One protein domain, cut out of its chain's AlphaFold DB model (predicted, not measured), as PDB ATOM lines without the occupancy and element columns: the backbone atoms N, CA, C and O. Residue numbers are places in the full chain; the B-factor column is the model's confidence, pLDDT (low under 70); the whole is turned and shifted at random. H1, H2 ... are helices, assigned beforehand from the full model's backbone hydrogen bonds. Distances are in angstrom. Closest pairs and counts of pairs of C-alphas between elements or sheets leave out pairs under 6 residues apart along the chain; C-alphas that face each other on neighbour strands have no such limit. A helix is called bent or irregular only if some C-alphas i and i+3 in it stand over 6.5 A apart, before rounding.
ATOM      1  N   LEU A 121     422.135 431.264 409.702       56.88
ATOM      2  CA  LEU A 121     422.393 432.406 408.802       56.88
ATOM      3  C   LEU A 121     423.875 432.514 408.399       56.88
ATOM      4  O   LEU A 121     424.180 432.742 407.235       56.88
ATOM      5  N   ILE A 122     424.785 432.261 409.338       58.97
ATOM      6  CA  ILE A 122     426.242 432.261 409.127       58.97
ATOM      7  C   ILE A 122     426.666 431.073 408.265       58.97
ATOM      8  O   ILE A 122     427.553 431.170 407.411       58.97
ATOM      9  N   ALA A 123     425.989 429.938 408.462       61.91
ATOM     10  CA  ALA A 123     426.169 428.784 407.612       61.91
ATOM     11  C   ALA A 123     425.744 429.116 406.179       61.91
ATOM     12  O   ALA A 123     426.437 428.688 405.273       61.91
ATOM     13  N   LYS A 124     424.720 429.951 405.934       62.69
ATOM     14  CA  LYS A 124     424.325 430.338 404.564       62.69
ATOM     15  C   LYS A 124     425.430 431.077 403.815       62.69
ATOM     16  O   LYS A 124     425.684 430.731 402.666       62.69
ATOM     17  N   GLU A 125     426.091 432.057 404.432       69.75
ATOM     18  CA  GLU A 125     427.115 432.873 403.756       69.75
ATOM     19  C   GLU A 125     428.410 432.094 403.514       69.75
ATOM     20  O   GLU A 125     428.858 431.975 402.370       69.75
ATOM     21  N   ASN A 126     428.968 431.474 404.557       73.38
ATOM     22  CA  ASN A 126     430.172 430.649 404.424       73.38
ATOM     23  C   ASN A 126     429.951 429.498 403.436       73.38
ATOM     24  O   ASN A 126     430.825 429.136 402.650       73.38
ATOM     25  N   CYS A 127     428.751 428.934 403.435       72.56
ATOM     26  CA  CYS A 127     428.426 427.820 402.574       72.56
ATOM     27  C   CYS A 127     428.071 428.250 401.145       72.56
ATOM     28  O   CYS A 127     428.390 427.515 400.215       72.56
ATOM     29  N   ALA A 128     427.526 429.451 400.928       70.44
ATOM     30  CA  ALA A 128     427.427 430.040 399.594       70.44
ATOM     31  C   ALA A 128     428.824 430.225 398.983       70.44
ATOM     32  O   ALA A 128     429.047 429.840 397.838       70.44
ATOM     33  N   LEU A 129     429.790 430.719 399.764       72.31
ATOM     34  CA  LEU A 129     431.179 430.868 399.325       72.31
ATOM     35  C   LEU A 129     431.847 429.506 399.049       72.31
ATOM     36  O   LEU A 129     432.414 429.320 397.973       72.31
ATOM     37  N   ARG A 130     431.707 428.509 399.939       73.00
ATOM     38  CA  ARG A 130     432.179 427.130 399.676       73.00
ATOM     39  C   ARG A 130     431.522 426.499 398.447       73.00
ATOM     40  O   ARG A 130     432.190 425.775 397.716       73.00
ATOM     41  N   CYS A 131     430.235 426.763 398.208       65.31
ATOM     42  CA  CYS A 131     429.531 426.292 397.012       65.31
ATOM     43  C   CYS A 131     430.058 426.952 395.733       65.31
ATOM     44  O   CYS A 131     430.129 426.289 394.702       65.31
ATOM     45  N   LEU A 132     430.419 428.239 395.788       71.44
ATOM     46  CA  LEU A 132     430.991 428.952 394.646       71.44
ATOM     47  C   LEU A 132     432.367 428.391 394.270       71.44
ATOM     48  O   LEU A 132     432.647 428.213 393.087       71.44
ATOM     49  N   SER A 133     433.206 428.086 395.262       75.50
ATOM     50  CA  SER A 133     434.441 427.318 395.085       75.50
ATOM     51  C   SER A 133     434.992 426.891 396.438       75.50
ATOM     52  O   SER A 133     435.407 427.732 397.238       75.50
ATOM     53  N   SER A 134     435.053 425.580 396.681       73.50
ATOM     54  CA  SER A 134     435.627 425.038 397.915       73.50
ATOM     55  C   SER A 134     437.112 425.376 398.026       73.50
ATOM     56  O   SER A 134     437.564 425.777 399.089       73.50
ATOM     57  N   THR A 135     437.847 425.317 396.912       77.00
ATOM     58  CA  THR A 135     439.280 425.631 396.862       77.00
ATOM     59  C   THR A 135     439.555 427.089 397.215       77.00
ATOM     60  O   THR A 135     440.421 427.373 398.034       77.00
ATOM     61  N   CYS A 136     438.806 428.029 396.633       81.56
ATOM     62  CA  CYS A 136     438.982 429.442 396.966       81.56
ATOM     63  C   CYS A 136     438.480 429.768 398.368       81.56
ATOM     64  O   CYS A 136     438.997 430.683 398.999       81.56
ATOM     65  N   TYR A 137     437.488 429.030 398.866       80.81
ATOM     66  CA  TYR A 137     437.036 429.208 400.232       80.81
ATOM     67  C   TYR A 137     438.119 428.776 401.215       80.81
ATOM     68  O   TYR A 137     438.406 429.517 402.143       80.81
ATOM     69  N   GLU A 138     438.730 427.608 401.012       83.38
ATOM     70  CA  GLU A 138     439.804 427.121 401.881       83.38
ATOM     71  C   GLU A 138     440.988 428.099 401.879       83.38
ATOM     72  O   GLU A 138     441.424 428.554 402.931       83.38
ATOM     73  N   LEU A 139     441.405 428.567 400.700       83.19
ATOM     74  CA  LEU A 139     442.504 429.532 400.579       83.19
ATOM     75  C   LEU A 139     442.265 430.870 401.299       83.19
ATOM     76  O   LEU A 139     443.236 431.525 401.668       83.19
ATOM     77  N   VAL A 140     441.009 431.298 401.460       84.06
ATOM     78  CA  VAL A 140     440.672 432.646 401.957       84.06
ATOM     79  C   VAL A 140     440.062 432.629 403.366       84.06
ATOM     80  O   VAL A 140     440.230 433.584 404.121       84.06
ATOM     81  N   TYR A 141     439.368 431.554 403.748       80.88
ATOM     82  CA  TYR A 141     438.532 431.484 404.955       80.88
ATOM     83  C   TYR A 141     438.760 430.227 405.815       80.88
ATOM     84  O   TYR A 141     438.037 430.034 406.791       80.88
ATOM     85  N   GLU A 142     439.711 429.339 405.492       76.69
ATOM     86  CA  GLU A 142     439.933 428.107 406.277       76.69
ATOM     87  C   GLU A 142     440.355 428.390 407.723       76.69
ATOM     88  O   GLU A 142     439.894 427.715 408.641       76.69
ATOM     89  N   SER A 143     441.200 429.402 407.930       72.38
ATOM     90  CA  SER A 143     441.741 429.742 409.253       72.38
ATOM     91  C   SER A 143     440.754 430.503 410.137       72.38
ATOM     92  O   SER A 143     440.889 430.478 411.357       72.38
ATOM     93  N   ASP A 144     439.804 431.206 409.522       76.44
ATOM     94  CA  ASP A 144     438.882 432.120 410.191       76.44
ATOM     95  C   ASP A 144     437.600 432.268 409.341       76.44
ATOM     96  O   ASP A 144     437.582 433.021 408.364       76.44
ATOM     97  N   PRO A 145     436.546 431.481 409.616       74.56
ATOM     98  CA  PRO A 145     435.257 431.597 408.931       74.56
ATOM     99  C   PRO A 145     434.557 432.929 409.238       74.56
ATOM    100  O   PRO A 145     434.797 433.537 410.275       74.56
ATOM    101  N   LEU A 146     433.633 433.369 408.377       71.62
ATOM    102  CA  LEU A 146     432.853 434.582 408.654       71.62
ATOM    103  C   LEU A 146     431.982 434.398 409.908       71.62
ATOM    104  O   LEU A 146     431.259 433.402 410.003       71.62
ATOM    105  N   GLU A 147     432.031 435.364 410.829       70.88
ATOM    106  CA  GLU A 147     431.185 435.443 412.030       70.88
ATOM    107  C   GLU A 147     429.857 436.190 411.776       70.88
ATOM    108  O   GLU A 147     429.664 436.839 410.745       70.88
ATOM    109  N   GLU A 148     428.913 436.109 412.724       58.16
ATOM    110  CA  GLU A 148     427.559 436.669 412.588       58.16
ATOM    111  C   GLU A 148     427.558 438.184 412.342       58.16
ATOM    112  O   GLU A 148     428.008 438.972 413.170       58.16
ATOM    113  N   GLY A 149     427.025 438.603 411.187       58.59
ATOM    114  CA  GLY A 149     426.949 440.015 410.794       58.59
ATOM    115  C   GLY A 149     428.268 440.612 410.279       58.59
ATOM    116  O   GLY A 149     428.309 441.803 409.957       58.59
ATOM    117  N   GLY A 150     429.333 439.810 410.166       61.88
ATOM    118  CA  GLY A 150     430.639 440.240 409.680       61.88
ATOM    119  C   GLY A 150     430.697 440.335 408.155       61.88
ATOM    120  O   GLY A 150     430.807 439.329 407.462       61.88
ATOM    121  N   LYS A 151     430.694 441.554 407.605       65.56
ATOM    122  CA  LYS A 151     431.047 441.781 406.193       65.56
ATOM    123  C   LYS A 151     432.551 441.984 406.071       65.56
ATOM    124  O   LYS A 151     433.037 443.092 406.288       65.56
ATOM    125  N   ASP A 152     433.280 440.947 405.671       77.12
ATOM    126  CA  ASP A 152     434.699 441.083 405.343       77.12
ATOM    127  C   ASP A 152     434.886 441.431 403.861       77.12
ATOM    128  O   ASP A 152     435.008 440.569 402.986       77.12
ATOM    129  N   LEU A 153     434.865 442.732 403.561       77.75
ATOM    130  CA  LEU A 153     435.035 443.219 402.190       77.75
ATOM    131  C   LEU A 153     436.411 442.879 401.602       77.75
ATOM    132  O   LEU A 153     436.516 442.757 400.381       77.75
ATOM    133  N   VAL A 154     437.446 442.736 402.434       81.69
ATOM    134  CA  VAL A 154     438.817 442.470 401.979       81.69
ATOM    135  C   VAL A 154     438.925 441.018 401.532       81.69
ATOM    136  O   VAL A 154     439.212 440.762 400.361       81.69
ATOM    137  N   ARG A 155     438.558 440.071 402.402       83.06
ATOM    138  CA  ARG A 155     438.512 438.646 402.039       83.06
ATOM    139  C   ARG A 155     437.487 438.363 400.940       83.06
ATOM    140  O   ARG A 155     437.703 437.505 400.086       83.06
ATOM    141  N   GLY A 156     436.404 439.139 400.866       81.25
ATOM    142  CA  GLY A 156     435.457 439.081 399.749       81.25
ATOM    143  C   GLY A 156     436.098 439.413 398.393       81.25
ATOM    144  O   GLY A 156     435.821 438.748 397.389       81.25
ATOM    145  N   GLN A 157     436.988 440.409 398.346       84.88
ATOM    146  CA  GLN A 157     437.753 440.743 397.140       84.88
ATOM    147  C   GLN A 157     438.814 439.688 396.818       84.88
ATOM    148  O   GLN A 157     438.964 439.333 395.647       84.88
ATOM    149  N   GLU A 158     439.498 439.143 397.825       86.25
ATOM    150  CA  GLU A 158     440.465 438.049 397.649       86.25
ATOM    151  C   GLU A 158     439.798 436.788 397.100       86.25
ATOM    152  O   GLU A 158     440.293 436.181 396.149       86.25
ATOM    153  N   PHE A 159     438.618 436.444 397.611       83.69
ATOM    154  CA  PHE A 159     437.820 435.342 397.090       83.69
ATOM    155  C   PHE A 159     437.426 435.580 395.629       83.69
ATOM    156  O   PHE A 159     437.583 434.694 394.788       83.69
ATOM    157  N   LYS A 160     436.984 436.797 395.282       85.62
ATOM    158  CA  LYS A 160     436.676 437.169 393.890       85.62
ATOM    159  C   LYS A 160     437.909 437.076 392.983       85.62
ATOM    160  O   LYS A 160     437.802 436.600 391.853       85.62
ATOM    161  N   TYR A 161     439.073 437.501 393.470       86.56
ATOM    162  CA  TYR A 161     440.342 437.387 392.756       86.56
ATOM    163  C   TYR A 161     440.746 435.919 392.555       86.56
ATOM    164  O   TYR A 161     441.109 435.530 391.444       86.56
ATOM    165  N   CYS A 162     440.609 435.078 393.584       85.12
ATOM    166  CA  CYS A 162     440.831 433.637 393.477       85.12
ATOM    167  C   CYS A 162     439.899 433.007 392.437       85.12
ATOM    168  O   CYS A 162     440.358 432.297 391.548       85.12
ATOM    169  N   MET A 163     438.604 433.328 392.468       84.12
ATOM    170  CA  MET A 163     437.636 432.830 391.486       84.12
ATOM    171  C   MET A 163     438.016 433.195 390.048       84.12
ATOM    172  O   MET A 163     437.870 432.372 389.148       84.12
ATOM    173  N   HIS A 164     438.544 434.401 389.828       83.19
ATOM    174  CA  HIS A 164     438.966 434.857 388.505       83.19
ATOM    175  C   HIS A 164     440.240 434.153 388.004       83.19
ATOM    176  O   HIS A 164     440.338 433.829 386.823       83.19
ATOM    177  N   ASN A 165     441.208 433.890 388.887       80.56
ATOM    178  CA  ASN A 165     442.535 433.396 388.490       80.56
ATOM    179  C   ASN A 165     442.722 431.882 388.656       80.56
ATOM    180  O   ASN A 165     443.538 431.285 387.960       80.56
ATOM    181  N   VAL A 166     441.956 431.254 389.548       71.06
ATOM    182  CA  VAL A 166     441.952 429.804 389.800       71.06
ATOM    183  C   VAL A 166     440.740 429.145 389.128       71.06
ATOM    184  O   VAL A 166     440.861 428.067 388.551       71.06
ATOM    185  N   GLY A 167     439.576 429.808 389.121       56.25
ATOM    186  CA  GLY A 167     438.335 429.286 388.524       56.25
ATOM    187  C   GLY A 167     438.267 429.340 386.989       56.25
ATOM    188  O   GLY A 167     437.387 428.720 386.391       56.25
TER     189      GLY A 167
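What this domain is: This is residues 121 to 167 of the 194 residues of an uncharacterized protein of Prunus armeniaca (UniProt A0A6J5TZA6). Three short helices make a small cluster: the longest, H3, and the helix H2 fold back on each other as a helical hairpin, and H1 meets H2 at a corner, running much the same way as H3. A long link, residues 142 to 152, loops from the end of H2 out toward the beginning of H1 and back to the beginning of H3. The printed part has 47 residues, with the helices H1, H2 and H3 in this order along the chain and no named strand; the class is all helix. The whole is compact, with a radius of gyration of the C-alphas of 9.8 A, and spans 29 by 19 by 16 A along its three main axes.

Where its parts are: H3 is residues 153 to 165, 13 residues, 18.5 A from first to last C-alpha; it begins at C-alpha 153 (435.035, 443.219, 402.190) and ends at C-alpha 165 (442.535, 433.396, 388.490). H2 is residues 134 to 141, 8 residues and 10.0 A long. H1 is residues 121 to 132, 12 residues and 16.9 A long, with C-alpha 121 at (422.393, 432.406, 408.802). No helix is bent or irregular.

How they stand to each other: H3 touches H2, with 8 pairs of C-alphas within 8 A. Their closest C-alphas are those of Cys 136 and Cys 162, 5.8 A apart. The two run opposite ways at a shallow tilt of 32 degrees, only just short of steep, and form a helical hairpin. H2 touches H1 only at the corner by their link, with 4 pairs of C-alphas within 8 A, and H1 takes part with residues 129 to 130 alone. The closest C-alphas there are those of Arg 130 and Tyr 137, 5.3 A apart. H1 and H2 run opposite ways at a steep tilt of 52 degrees. H1 and H3 are near each other, with 5 pairs of C-alphas within 10 A and no pair within 8 A. In H1, H2 and H3 every O i to N i+4 pair is within hydrogen-bond range.

The domain as a whole: The two C-alphas farthest apart are those of Leu 121 and Asn 165, 28.6 A. The first and last printed C-alphas, those of Leu 121 and Gly 167, are 26.0 A apart. The printed part has no cut. The link from H1 to H2, 1 residue, is tight, and the link from H2 to H3, 11 residues, is long. The mean pLDDT of the printed part is 74.5; it is under 70 at residues 121 to 125, at residue 131, at residues 148 to 151 and at residue 167. The mean pLDDT is 83 for H3, 81 for H2 and 67 for H1.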